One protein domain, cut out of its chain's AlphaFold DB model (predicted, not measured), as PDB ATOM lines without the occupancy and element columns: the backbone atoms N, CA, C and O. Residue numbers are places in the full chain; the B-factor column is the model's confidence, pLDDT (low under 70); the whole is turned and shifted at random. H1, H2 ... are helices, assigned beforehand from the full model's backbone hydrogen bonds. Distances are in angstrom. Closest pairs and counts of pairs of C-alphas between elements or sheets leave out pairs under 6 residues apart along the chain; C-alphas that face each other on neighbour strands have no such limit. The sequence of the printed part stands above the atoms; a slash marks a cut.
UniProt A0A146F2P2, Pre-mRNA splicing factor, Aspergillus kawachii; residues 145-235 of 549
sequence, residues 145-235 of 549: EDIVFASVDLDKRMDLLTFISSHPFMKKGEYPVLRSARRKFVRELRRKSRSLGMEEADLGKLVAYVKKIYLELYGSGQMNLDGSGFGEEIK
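This is residues 145 to 235 of the 549 residues of the protein "Pre-mRNA splicing factor" of Aspergillus kawachii (UniProt A0A146F2P2). Two helices, H4 and H2, lie side by side and run opposite ways, and a third long helix, H5, slants across one side of this pair, so that the centres of the three make a triangle. Short H1 packs on the first half of H5, short H3 is near the other end of H2, and the last 17 printed residues, 219 to 235, fold back from the end of H5 to the stretch just before H4. The printed part has 91 residues with five named helices, in the order H1, H2, H3, H4, H5, and no named strand: the class is all helix. It is compact, with a radius of gyration of the C-alphas of 12.7 A, and elongated, spanning 34 by 21 by 19 A.

H4, residues 179 to 196, is the longest helix. With residues 189 to 196 alone it touches H2, residues 154 to 166; the closest C-alphas, of Lys 156 and Leu 196, are 6.4 A apart. The two run opposite ways at a shallow tilt of 15 degrees. H4 only just touches H5, residues 202 to 218, with 3 pairs of C-alphas within 8 A; the closest are those of Arg 190 and Leu 203, at 6.4 A. Their tilt is steep, 47 degrees, and they run opposite ways. H2 and H5 are apart, but only just, with a closest distance of 8.1 A between C-alphas. H1, residues 145 to 149, touches H5, whose residues 202 to 209 alone take part; the closest C-alphas, of Val 148 and Leu 206, are 5.8 A apart. H3, residues 168 to 172, is close to H2 but not clearly touching it, with the C-alphas of Ser 165 and Lys 171 closest at 5.5 A. H1 is apart from H3 and H4. In H1 and H2 every O i to N i+4 pair is within hydrogen-bond range, against 13 of 14 in H4, 12 of 13 in H5 and 0 of 1 in H3, where 0 of 2 O i to N i+3 pairs are within range.

H4 measures 25.9 A from C-alpha 179 at (35.444, -47.584, 12.891) to C-alpha 196 at (46.619, -25.887, 21.509). H5 measures 23.9 A and ends with C-alpha 218 at (30.704, -36.961, 1.870). H2 measures 18.3 A. H1 begins with C-alpha 145 at (32.999, -22.253, 13.548).

The two C-alphas farthest apart, of Asp 153 and Lys 235, are 36.4 A from each other. The printed part has no cut. The links H1 to H2, H2 to H3 and H4 to H5 are tight, and H3 to H4 is short. Residues 219 to 235 hold no named element, but residues 233 to 234 pair with 177 to 178, parallel. The mean pLDDT of the printed part is 89.2, and residues 221 to 224 are under 70.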
ATOM      1  N   GLU A 145      31.554 -22.087  13.419       85.06
ATOM      2  CA  GLU A 145      32.999 -22.253  13.548       85.06
ATOM      3  C   GLU A 145      33.635 -21.266  14.531       85.06
ATOM      4  O   GLU A 145      34.496 -21.677  15.304       85.06
ATOM      5  N   ASP A 146      33.199 -20.007  14.583       86.50
ATOM      6  CA  ASP A 146      33.712 -19.045  15.564       86.50
ATOM      7  C   ASP A 146      33.280 -19.417  16.992       86.50
ATOM      8  O   ASP A 146      34.099 -19.364  17.908       86.50
ATOM      9  N   ILE A 147      32.058 -19.930  17.180       87.31
ATOM     10  CA  ILE A 147      31.585 -20.482  18.464       87.31
ATOM     11  C   ILE A 147      32.400 -21.726  18.879       87.31
ATOM     12  O   ILE A 147      32.676 -21.936  20.064       87.31
ATOM     13  N   VAL A 148      32.800 -22.568  17.920       89.19
ATOM     14  CA  VAL A 148      33.611 -23.781  18.152       89.19
ATOM     15  C   VAL A 148      35.092 -23.467  18.397       89.19
ATOM     16  O   VAL A 148      35.752 -24.196  19.141       89.19
ATOM     17  N   PHE A 149      35.621 -22.406  17.785       88.50
ATOM     18  CA  PHE A 149      37.027 -22.007  17.874       88.50
ATOM     19  C   PHE A 149      37.292 -20.803  18.793       88.50
ATOM     20  O   PHE A 149      38.450 -20.422  18.922       88.50
ATOM     21  N   ALA A 150      36.289 -20.250  19.485       86.62
ATOM     22  CA  ALA A 150      36.443 -19.122  20.418       86.62
ATOM     23  C   ALA A 150      37.575 -19.323  21.451       86.62
ATOM     24  O   ALA A 150      38.299 -18.388  21.785       86.62
ATOM     25  N   SER A 151      37.774 -20.564  21.902       85.56
ATOM     26  CA  SER A 151      38.830 -20.977  22.840       85.56
ATOM     27  C   SER A 151      40.195 -21.267  22.175       85.56
ATOM     28  O   SER A 151      41.042 -21.933  22.777       85.56
ATOM     29  N   VAL A 152      40.419 -20.852  20.919       88.44
ATOM     30  CA  VAL A 152      41.606 -21.189  20.108       88.44
ATOM     31  C   VAL A 152      42.103 -19.980  19.305       88.44
ATOM     32  O   VAL A 152      41.420 -19.493  18.410       88.44
ATOM     33  N   ASP A 153      43.344 -19.549  19.556       87.94
ATOM     34  CA  ASP A 153      43.984 -18.457  18.803       87.94
ATOM     35  C   ASP A 153      43.990 -18.716  17.283       87.94
ATOM     36  O   ASP A 153      44.189 -19.850  16.839       87.94
ATOM     37  N   LEU A 154      43.854 -17.665  16.467       87.56
ATOM     38  CA  LEU A 154      43.677 -17.775  15.009       87.56
ATOM     39  C   LEU A 154      44.780 -18.594  14.302       87.56
ATOM     40  O   LEU A 154      44.480 -19.454  13.470       87.56
ATOM     41  N   ASP A 155      46.045 -18.403  14.688       89.50
ATOM     42  CA  ASP A 155      47.178 -19.183  14.164       89.50
ATOM     43  C   ASP A 155      47.030 -20.683  14.479       89.50
ATOM     44  O   ASP A 155      47.261 -21.554  13.637       89.50
ATOM     45  N   LYS A 156      46.576 -20.998  15.699       92.31
ATOM     46  CA  LYS A 156      46.343 -22.368  16.172       92.31
ATOM     47  C   LYS A 156      45.111 -22.996  15.517       92.31
ATOM     48  O   LYS A 156      45.125 -24.198  15.255       92.31
ATOM     49  N   ARG A 157      44.072 -22.207  15.211       92.12
ATOM     50  CA  ARG A 157      42.898 -22.637  14.430       92.12
ATOM     51  C   ARG A 157      43.331 -23.114  13.044       92.12
ATOM     52  O   ARG A 157      42.953 -24.215  12.648       92.12
ATOM     53  N   MET A 158      44.197 -22.371  12.348       92.44
ATOM     54  CA  MET A 158      44.745 -22.801  11.052       92.44
ATOM     55  C   MET A 158      45.551 -24.104  11.165       92.44
ATOM     56  O   MET A 158      45.402 -25.023  10.356       92.44
ATOM     57  N   ASP A 159      46.353 -24.230  12.219       94.00
ATOM     58  CA  ASP A 159      47.152 -25.420  12.500       94.00
ATOM     59  C   ASP A 159      46.276 -26.660  12.820       94.00
ATOM     60  O   ASP A 159      46.615 -27.804  12.486       94.00
ATOM     61  N   LEU A 160      45.111 -26.448  13.436       94.75
ATOM     62  CA  LEU A 160      44.106 -27.468  13.741       94.75
ATOM     63  C   LEU A 160      43.297 -27.883  12.500       94.75
ATOM     64  O   LEU A 160      43.145 -29.079  12.250       94.75
ATOM     65  N   LEU A 161      42.862 -26.924  11.677       93.62
ATOM     66  CA  LEU A 161      42.192 -27.161  10.389       93.62
ATOM     67  C   LEU A 161      43.107 -27.894   9.393       93.62
ATOM     68  O   LEU A 161      42.678 -28.836   8.719       93.62
ATOM     69  N   THR A 162      44.394 -27.541   9.362       95.06
ATOM     70  CA  THR A 162      45.426 -28.255   8.589       95.06
ATOM     71  C   THR A 162      45.561 -29.707   9.060       95.06
ATOM     72  O   THR A 162      45.638 -30.624   8.243       95.06
ATOM     73  N   PHE A 163      45.521 -29.961  10.374       95.75
ATOM     74  CA  PHE A 163      45.518 -31.329  10.901       95.75
ATOM     75  C   PHE A 163      44.249 -32.103  10.499       95.75
ATOM     76  O   PHE A 163      44.366 -33.222   9.996       95.75
ATOM     77  N   ILE A 164      43.059 -31.509  10.659       95.31
ATOM     78  CA  ILE A 164      41.769 -32.126  10.302       95.31
ATOM     79  C   ILE A 164      41.761 -32.542   8.824       95.31
ATOM     80  O   ILE A 164      41.561 -33.718   8.518       95.31
ATOM     81  N   SER A 165      42.059 -31.607   7.920       94.75
ATOM     82  CA  SER A 165      42.091 -31.843   6.469       94.75
ATOM     83  C   SER A 165      43.201 -32.806   6.024       94.75
ATOM     84  O   SER A 165      43.040 -33.508   5.027       94.75
ATOM     85  N   SER A 166      44.309 -32.911   6.768       95.00
ATOM     86  CA  SER A 166      45.391 -33.861   6.463       95.00
ATOM     87  C   SER A 166      45.045 -35.334   6.731       95.00
ATOM     88  O   SER A 166      45.697 -36.221   6.170       95.00
ATOM     89  N   HIS A 167      44.049 -35.620   7.581       94.25
ATOM     90  CA  HIS A 167      43.784 -36.981   8.049       94.25
ATOM     91  C   HIS A 167      43.298 -37.898   6.900       94.25
ATOM     92  O   HIS A 167      42.455 -37.470   6.112       94.25
ATOM     93  N   PRO A 168      43.753 -39.167   6.782       91.44
ATOM     94  CA  PRO A 168      43.567 -39.965   5.563       91.44
ATOM     95  C   PRO A 168      42.141 -40.085   5.011       91.44
ATOM     96  O   PRO A 168      41.981 -39.956   3.800       91.44
ATOM     97  N   PHE A 169      41.117 -40.293   5.851       91.38
ATOM     98  CA  PHE A 169      39.729 -40.367   5.365       91.38
ATOM     99  C   PHE A 169      39.116 -38.987   5.079       91.38
ATOM    100  O   PHE A 169      38.264 -38.888   4.202       91.38
ATOM    101  N   MET A 170      39.583 -37.927   5.755       93.38
ATOM    102  CA  MET A 170      39.164 -36.542   5.502       93.38
ATOM    103  C   MET A 170      39.691 -36.075   4.145       93.38
ATOM    104  O   MET A 170      38.917 -35.700   3.275       93.38
ATOM    105  N   LYS A 171      41.003 -36.218   3.919       92.44
ATOM    106  CA  LYS A 171      41.687 -35.825   2.677       92.44
ATOM    107  C   LYS A 171      41.135 -36.503   1.414       92.44
ATOM    108  O   LYS A 171      41.348 -36.009   0.310       92.44
ATOM    109  N   LYS A 172      40.500 -37.669   1.564       89.88
ATOM    110  CA  LYS A 172      39.996 -38.503   0.464       89.88
ATOM    111  C   LYS A 172      38.471 -38.531   0.324       89.88
ATOM    112  O   LYS A 172      38.007 -38.966  -0.723       89.88
ATOM    113  N   GLY A 173      37.715 -38.184   1.367       88.19
ATOM    114  CA  GLY A 173      36.280 -38.477   1.435       88.19
ATOM    115  C   GLY A 173      35.951 -39.975   1.519       88.19
ATOM    116  O   GLY A 173      35.077 -40.451   0.800       88.19
ATOM    117  N   GLU A 174      36.665 -40.758   2.343       86.56
ATOM    118  CA  GLU A 174      36.415 -42.211   2.488       86.56
ATOM    119  C   GLU A 174      35.133 -42.505   3.301       86.56
ATOM    120  O   GLU A 174      35.186 -42.915   4.464       86.56
ATOM    121  N   TYR A 175      33.967 -42.311   2.680       89.38
ATOM    122  CA  TYR A 175      32.665 -42.758   3.185       89.38
ATOM    123  C   TYR A 175      32.263 -44.108   2.550       89.38
ATOM    124  O   TYR A 175      32.402 -44.259   1.335       89.38
ATOM    125  N   PRO A 176      31.739 -45.093   3.313       89.69
ATOM    126  CA  PRO A 176      31.596 -45.139   4.775       89.69
ATOM    127  C   PRO A 176      32.932 -45.267   5.532       89.69
ATOM    128  O   PRO A 176      33.852 -45.955   5.085       89.69
ATOM    129  N   VAL A 177      33.034 -44.669   6.724       91.75
ATOM    130  CA  VAL A 177      34.314 -44.560   7.456       91.75
ATOM    131  C   VAL A 177      34.652 -45.848   8.222       91.75
ATOM    132  O   VAL A 177      33.795 -46.472   8.843       91.75
ATOM    133  N   LEU A 178      35.929 -46.244   8.271       92.62
ATOM    134  CA  LEU A 178      36.376 -47.352   9.129       92.62
ATOM    135  C   LEU A 178      36.311 -46.992  10.627       92.62
ATOM    136  O   LEU A 178      36.945 -46.026  11.072       92.62
ATOM    137  N   ARG A 179      35.631 -47.818  11.439       91.19
ATOM    138  CA  ARG A 179      35.444 -47.584  12.891       91.19
ATOM    139  C   ARG A 179      36.769 -47.424  13.649       91.19
ATOM    140  O   ARG A 179      36.825 -46.630  14.590       91.19
ATOM    141  N   SER A 180      37.855 -48.112  13.268       92.06
ATOM    142  CA  SER A 180      39.176 -47.873  13.879       92.06
ATOM    143  C   SER A 180      39.824 -46.559  13.439       92.06
ATOM    144  O   SER A 180      40.393 -45.871  14.287       92.06
ATOM    145  N   ALA A 181      39.710 -46.174  12.164       93.38
ATOM    146  CA  ALA A 181      40.270 -44.928  11.640       93.38
ATOM    147  C   ALA A 181      39.601 -43.715  12.299       93.38
ATOM    148  O   ALA A 181      40.280 -42.844  12.836       93.38
ATOM    149  N   ARG A 182      38.267 -43.724  12.387       93.31
ATOM    150  CA  ARG A 182      37.472 -42.729  13.115       93.31
ATOM    151  C   ARG A 182      37.817 -42.659  14.608       93.31
ATOM    152  O   ARG A 182      37.931 -41.575  15.175       93.31
ATOM    153  N   ARG A 183      38.007 -43.810  15.272       93.31
ATOM    154  CA  ARG A 183      38.407 -43.874  16.694       93.31
ATOM    155  C   ARG A 183      39.840 -43.385  16.948       93.31
ATOM    156  O   ARG A 183      40.100 -42.899  18.047       93.31
ATOM    157  N   LYS A 184      40.749 -43.498  15.972       94.19
ATOM    158  CA  LYS A 184      42.073 -42.853  16.010       94.19
ATOM    159  C   LYS A 184      41.936 -41.345  15.820       94.19
ATOM    160  O   LYS A 184      42.312 -40.606  16.723       94.19
ATOM    161  N   PHE A 185      41.280 -40.920  14.738       95.44
ATOM    162  CA  PHE A 185      41.060 -39.513  14.408       95.44
ATOM    163  C   PHE A 185      40.494 -38.710  15.579       95.44
ATOM    164  O   PHE A 185      41.117 -37.751  16.007       95.44
ATOM    165  N   VAL A 186      39.372 -39.136  16.171       95.19
ATOM    166  CA  VAL A 186      38.751 -38.400  17.290       95.19
ATOM    167  C   VAL A 186      39.681 -38.327  18.512       95.19
ATOM    168  O   VAL A 186      39.689 -37.321  19.215       95.19
ATOM    169  N   ARG A 187      40.513 -39.346  18.766       95.00
ATOM    170  CA  ARG A 187      41.504 -39.315  19.857       95.00
ATOM    171  C   ARG A 187      42.651 -38.347  19.562       95.00
ATOM    172  O   ARG A 187      43.097 -37.638  20.460       95.00
ATOM    173  N   GLU A 188      43.141 -38.335  18.329       96.19
ATOM    174  CA  GLU A 188      44.258 -37.492  17.892       96.19
ATOM    175  C   GLU A 188      43.825 -36.026  17.748       96.19
ATOM    176  O   GLU A 188      44.535 -35.146  18.224       96.19
ATOM    177  N   LEU A 189      42.613 -35.774  17.243       96.06
ATOM    178  CA  LEU A 189      41.946 -34.471  17.238       96.06
ATOM    179  C   LEU A 189      41.779 -33.930  18.660       96.06
ATOM    180  O   LEU A 189      42.195 -32.806  18.940       96.06
ATOM    181  N   ARG A 190      41.248 -34.741  19.591       95.00
ATOM    182  CA  ARG A 190      41.135 -34.326  20.997       95.00
ATOM    183  C   ARG A 190      42.497 -34.022  21.618       95.00
ATOM    184  O   ARG A 190      42.639 -33.025  22.319       95.00
ATOM    185  N   ARG A 191      43.519 -34.831  21.319       95.81
ATOM    186  CA  ARG A 191      44.893 -34.579  21.773       95.81
ATOM    187  C   ARG A 191      45.450 -33.270  21.206       95.81
ATOM    188  O   ARG A 191      45.924 -32.466  22.001       95.81
ATOM    189  N   LYS A 192      45.378 -33.031  19.887       95.25
ATOM    190  CA  LYS A 192      45.925 -31.803  19.283       95.25
ATOM    191  C   LYS A 192      45.204 -30.563  19.811       95.25
ATOM    192  O   LYS A 192      45.876 -29.622  20.209       95.25
ATOM    193  N   SER A 193      43.875 -30.579  19.899       94.69
ATOM    194  CA  SER A 193      43.121 -29.400  20.353       94.69
ATOM    195  C   SER A 193      43.417 -29.055  21.823       94.69
ATOM    196  O   SER A 193      43.706 -27.897  22.120       94.69
ATOM    197  N   ARG A 194      43.509 -30.053  22.726       93.88
ATOM    198  CA  ARG A 194      44.018 -29.832  24.099       93.88
ATOM    199  C   ARG A 194      45.443 -29.263  24.106       93.88
ATOM    200  O   ARG A 194      45.731 -28.361  24.883       93.88
ATOM    201  N   SER A 195      46.336 -29.754  23.241       93.25
ATOM    202  CA  SER A 195      47.709 -29.229  23.115       93.25
ATOM    203  C   SER A 195      47.789 -27.792  22.582       93.25
ATOM    204  O   SER A 195      48.824 -27.155  22.755       93.25
ATOM    205  N   LEU A 196      46.726 -27.278  21.958       92.81
ATOM    206  CA  LEU A 196      46.619 -25.887  21.509       92.81
ATOM    207  C   LEU A 196      45.992 -24.961  22.578       92.81
ATOM    208  O   LEU A 196      46.133 -23.743  22.475       92.81
ATOM    209  N   GLY A 197      45.383 -25.525  23.628       90.25
ATOM    210  CA  GLY A 197      44.781 -24.796  24.757       90.25
ATOM    211  C   GLY A 197      43.254 -24.895  24.861       90.25
ATOM    212  O   GLY A 197      42.680 -24.309  25.770       90.25
ATOM    213  N   MET A 198      42.604 -25.637  23.963       93.75
ATOM    214  CA  MET A 198      41.144 -25.700  23.849       93.75
ATOM    215  C   MET A 198      40.482 -26.494  24.994       93.75
ATOM    216  O   MET A 198      40.988 -27.551  25.388       93.75
ATOM    217  N   GLU A 199      39.339 -26.016  25.501       91.88
ATOM    218  CA  GLU A 199      38.666 -26.576  26.683       91.88
ATOM    219  C   GLU A 199      37.907 -27.893  26.411       91.88
ATOM    220  O   GLU A 199      37.408 -28.140  25.310       91.88
ATOM    221  N   GLU A 200      37.782 -28.752  27.433       90.12
ATOM    222  CA  GLU A 200      37.124 -30.065  27.319       90.12
ATOM    223  C   GLU A 200      35.627 -29.959  26.970       90.12
ATOM    224  O   GLU A 200      35.101 -30.846  26.295       90.12
ATOM    225  N   ALA A 201      34.958 -28.867  27.363       88.69
ATOM    226  CA  ALA A 201      33.590 -28.568  26.941       88.69
ATOM    227  C   ALA A 201      33.488 -28.370  25.412       88.69
ATOM    228  O   ALA A 201      32.643 -28.979  24.747       88.69
ATOM    229  N   ASP A 202      34.403 -27.593  24.828       91.19
ATOM    230  CA  ASP A 202      34.431 -27.298  23.390       91.19
ATOM    231  C   ASP A 202      34.918 -28.492  22.558       91.19
ATOM    232  O   ASP A 202      34.523 -28.676  21.407       91.19
ATOM    233  N   LEU A 203      35.728 -29.371  23.152       92.81
ATOM    234  CA  LEU A 203      36.184 -30.634  22.557       92.81
ATOM    235  C   LEU A 203      35.038 -31.619  22.244       92.81
ATOM    236  O   LEU A 203      35.241 -32.586  21.496       92.81
ATOM    237  N   GLY A 204      33.837 -31.388  22.785       90.88
ATOM    238  CA  GLY A 204      32.589 -31.977  22.299       90.88
ATOM    239  C   GLY A 204      32.095 -31.300  21.016       90.88
ATOM    240  O   GLY A 204      31.940 -31.975  19.995       90.88
ATOM    241  N   LYS A 205      31.917 -29.971  21.063       92.12
ATOM    242  CA  LYS A 205      31.425 -29.123  19.961       92.12
ATOM    243  C   LYS A 205      32.247 -29.311  18.679       92.12
ATOM    244  O   LYS A 205      31.688 -29.627  17.638       92.12
ATOM    245  N   LEU A 206      33.580 -29.253  18.766       94.25
ATOM    246  CA  LEU A 206      34.479 -29.446  17.620       94.25
ATOM    247  C   LEU A 206      34.326 -30.820  16.959       94.25
ATOM    248  O   LEU A 206      34.395 -30.926  15.738       94.25
ATOM    249  N   VAL A 207      34.117 -31.889  17.734       94.25
ATOM    250  CA  VAL A 207      33.910 -33.230  17.161       94.25
ATOM    251  C   VAL A 207      32.552 -33.319  16.455       94.25
ATOM    252  O   VAL A 207      32.456 -34.020  15.448       94.25
ATOM    253  N   ALA A 208      31.534 -32.598  16.936       93.06
ATOM    254  CA  ALA A 208      30.237 -32.482  16.269       93.06
ATOM    255  C   ALA A 208      30.326 -31.642  14.981       93.06
ATOM    256  O   ALA A 208      29.911 -32.124  13.932       93.06
ATOM    257  N   TYR A 209      30.961 -30.468  15.021       93.25
ATOM    258  CA  TYR A 209      31.202 -29.608  13.854       93.25
ATOM    259  C   TYR A 209      32.007 -30.331  12.759       93.25
ATOM    260  O   TYR A 209      31.590 -30.421  11.607       93.25
ATOM    261  N   VAL A 210      33.119 -30.975  13.126       94.12
ATOM    262  CA  VAL A 210      33.940 -31.759  12.186       94.12
ATOM    263  C   VAL A 210      33.192 -32.989  11.645       94.12
ATOM    264  O   VAL A 210      33.447 -33.411  10.517       94.12
ATOM    265  N   LYS A 211      32.244 -33.561  12.404       92.81
ATOM    266  CA  LYS A 211      31.314 -34.588  11.903       92.81
ATOM    267  C   LYS A 211      30.293 -33.993  10.925       92.81
ATOM    268  O   LYS A 211      30.042 -34.626   9.904       92.81
ATOM    269  N   LYS A 212      29.722 -32.818  11.220       91.75
ATOM    270  CA  LYS A 212      28.758 -32.099  10.370       91.75
ATOM    271  C   LYS A 212      29.370 -31.824   8.999       91.75
ATOM    272  O   LYS A 212      28.911 -32.413   8.030       91.75
ATOM    273  N   ILE A 213      30.477 -31.079   8.944       91.75
ATOM    274  CA  ILE A 213      31.175 -30.744   7.691       91.75
ATOM    275  C   ILE A 213      31.586 -32.006   6.908       91.75
ATOM    276  O   ILE A 213      31.461 -32.054   5.687       91.75
ATOM    277  N   TYR A 214      32.023 -33.074   7.585       92.62
ATOM    278  CA  TYR A 214      32.345 -34.334   6.904       92.62
ATOM    279  C   TYR A 214      31.116 -35.016   6.276       92.62
ATOM    280  O   TYR A 214      31.199 -35.538   5.164       92.62
ATOM    281  N   LEU A 215      29.978 -35.039   6.976       91.69
ATOM    282  CA  LEU A 215      28.734 -35.618   6.459       91.69
ATOM    283  C   LEU A 215      28.070 -34.736   5.399       91.69
ATOM    284  O   LEU A 215      27.407 -35.265   4.517       91.69
ATOM    285  N   GLU A 216      28.298 -33.430   5.446       91.00
ATOM    286  CA  GLU A 216      27.860 -32.473   4.435       91.00
ATOM    287  C   GLU A 216      28.623 -32.657   3.112       91.00
ATOM    288  O   GLU A 216      28.016 -32.688   2.045       91.00
ATOM    289  N   LEU A 217      29.940 -32.886   3.182       90.00
ATOM    290  CA  LEU A 217      30.796 -33.097   2.008       90.00
ATOM    291  C   LEU A 217      30.751 -34.524   1.431       90.00
ATOM    292  O   LEU A 217      30.961 -34.697   0.229       90.00
ATOM    293  N   TYR A 218      30.532 -35.549   2.265       89.62
ATOM    294  CA  TYR A 218      30.704 -36.961   1.870       89.62
ATOM    295  C   TYR A 218      29.577 -37.907   2.323       89.62
ATOM    296  O   TYR A 218      29.628 -39.102   2.031       89.62
ATOM    297  N   GLY A 219      28.580 -37.417   3.064       83.25
ATOM    298  CA  GLY A 219      27.496 -38.225   3.621       83.25
ATOM    299  C   GLY A 219      26.322 -38.431   2.660       83.25
ATOM    300  O   GLY A 219      25.979 -37.590   1.834       83.25
ATOM    301  N   SER A 220      25.653 -39.574   2.794       70.00
ATOM    302  CA  SER A 220      24.573 -40.013   1.905       70.00
ATOM    303  C   SER A 220      23.194 -39.434   2.272       70.00
ATOM    304  O   SER A 220      22.278 -40.182   2.614       70.00
ATOM    305  N   GLY A 221      23.040 -38.107   2.207       62.78
ATOM    306  CA  GLY A 221      21.755 -37.382   2.262       62.78
ATOM    307  C   GLY A 221      21.054 -37.323   3.629       62.78
ATOM    308  O   GLY A 221      20.746 -36.239   4.112       62.78
ATOM    309  N   GLN A 222      20.821 -38.461   4.291       62.06
ATOM    310  CA  GLN A 222      20.273 -38.508   5.653       62.06
ATOM    311  C   GLN A 222      21.402 -38.447   6.688       62.06
ATOM    312  O   GLN A 222      21.951 -39.461   7.125       62.06
ATOM    313  N   MET A 223      21.761 -37.224   7.072       66.56
ATOM    314  CA  MET A 223      22.861 -36.944   7.992       66.56
ATOM    315  C   MET A 223      22.420 -37.126   9.449       66.56
ATOM    316  O   MET A 223      21.955 -36.194  10.100       66.56
ATOM    317  N   ASN A 224      22.598 -38.333   9.991       69.19
ATOM    318  CA  ASN A 224      22.409 -38.590  11.423       69.19
ATOM    319  C   ASN A 224      23.509 -37.888  12.243       69.19
ATOM    320  O   ASN A 224      24.553 -38.471  12.554       69.19
ATOM    321  N   LEU A 225      23.277 -36.613  12.578       75.56
ATOM    322  CA  LEU A 225      24.151 -35.790  13.421       75.56
ATOM    323  C   LEU A 225      24.199 -36.281  14.877       75.56
ATOM    324  O   LEU A 225      25.230 -36.120  15.530       75.56
ATOM    325  N   ASP A 226      23.171 -36.993  15.341       72.12
ATOM    326  CA  ASP A 226      23.190 -37.699  16.625       72.12
ATOM    327  C   ASP A 226      24.187 -38.884  16.636       72.12
ATOM    328  O   ASP A 226      24.541 -39.465  15.603       72.12
ATOM    329  N   GLY A 227      24.672 -39.235  17.824       75.81
ATOM    330  CA  GLY A 227      25.542 -40.375  18.078       75.81
ATOM    331  C   GLY A 227      27.017 -40.187  17.698       75.81
ATOM    332  O   GLY A 227      27.413 -39.398  16.841       75.81
ATOM    333  N   SER A 228      27.871 -41.008  18.318       76.81
ATOM    334  CA  SER A 228      29.343 -40.975  18.195       76.81
ATOM    335  C   SER A 228      29.904 -41.279  16.787       76.81
ATOM    336  O   SER A 228      31.127 -41.294  16.615       76.81
ATOM    337  N   GLY A 229      29.060 -41.621  15.809       79.06
ATOM    338  CA  GLY A 229      29.488 -42.153  14.513       79.06
ATOM    339  C   GLY A 229      29.615 -41.124  13.394       79.06
ATOM    340  O   GLY A 229      28.921 -40.114  13.402       79.06
ATOM    341  N   PHE A 230      30.483 -41.390  12.415       86.31
ATOM    342  CA  PHE A 230      30.653 -40.553  11.213       86.31
ATOM    343  C   PHE A 230      29.737 -41.049  10.076       86.31
ATOM    344  O   PHE A 230      30.198 -41.432   9.004       86.31
ATOM    345  N   GLY A 231      28.426 -41.078  10.347       85.75
ATOM    346  CA  GLY A 231      27.419 -41.674   9.462       85.75
ATOM    347  C   GLY A 231      27.528 -43.199   9.436       85.75
ATOM    348  O   GLY A 231      27.656 -43.826  10.491       85.75
ATOM    349  N   GLU A 232      27.481 -43.802   8.248       84.06
ATOM    350  CA  GLU A 232      27.761 -45.231   8.101       84.06
ATOM    351  C   GLU A 232      29.224 -45.563   8.458       84.06
ATOM    352  O   GLU A 232      30.169 -44.908   8.014       84.06
ATOM    353  N   GLU A 233      29.419 -46.625   9.249       87.44
ATOM    354  CA  GLU A 233      30.744 -47.099   9.663       87.44
ATOM    355  C   GLU A 233      30.989 -48.559   9.277       87.44
ATOM    356  O   GLU A 233      30.314 -49.476   9.757       87.44
ATOM    357  N   ILE A 234      32.047 -48.798   8.500       87.25
ATOM    358  CA  ILE A 234      32.533 -50.152   8.232       87.25
ATOM    359  C   ILE A 234      33.356 -50.632   9.429       87.25
ATOM    360  O   ILE A 234      34.266 -49.961   9.927       87.25
ATOM    361  N   LYS A 235      33.054 -51.845   9.894       87.62
ATOM    362  CA  LYS A 235      33.811 -52.495  10.961       87.62
ATOM    363  C   LYS A 235      35.053 -53.179  10.402       87.62
ATOM    364  O   LYS A 235      34.962 -54.072   9.560       87.62
TER     365      LYS A 235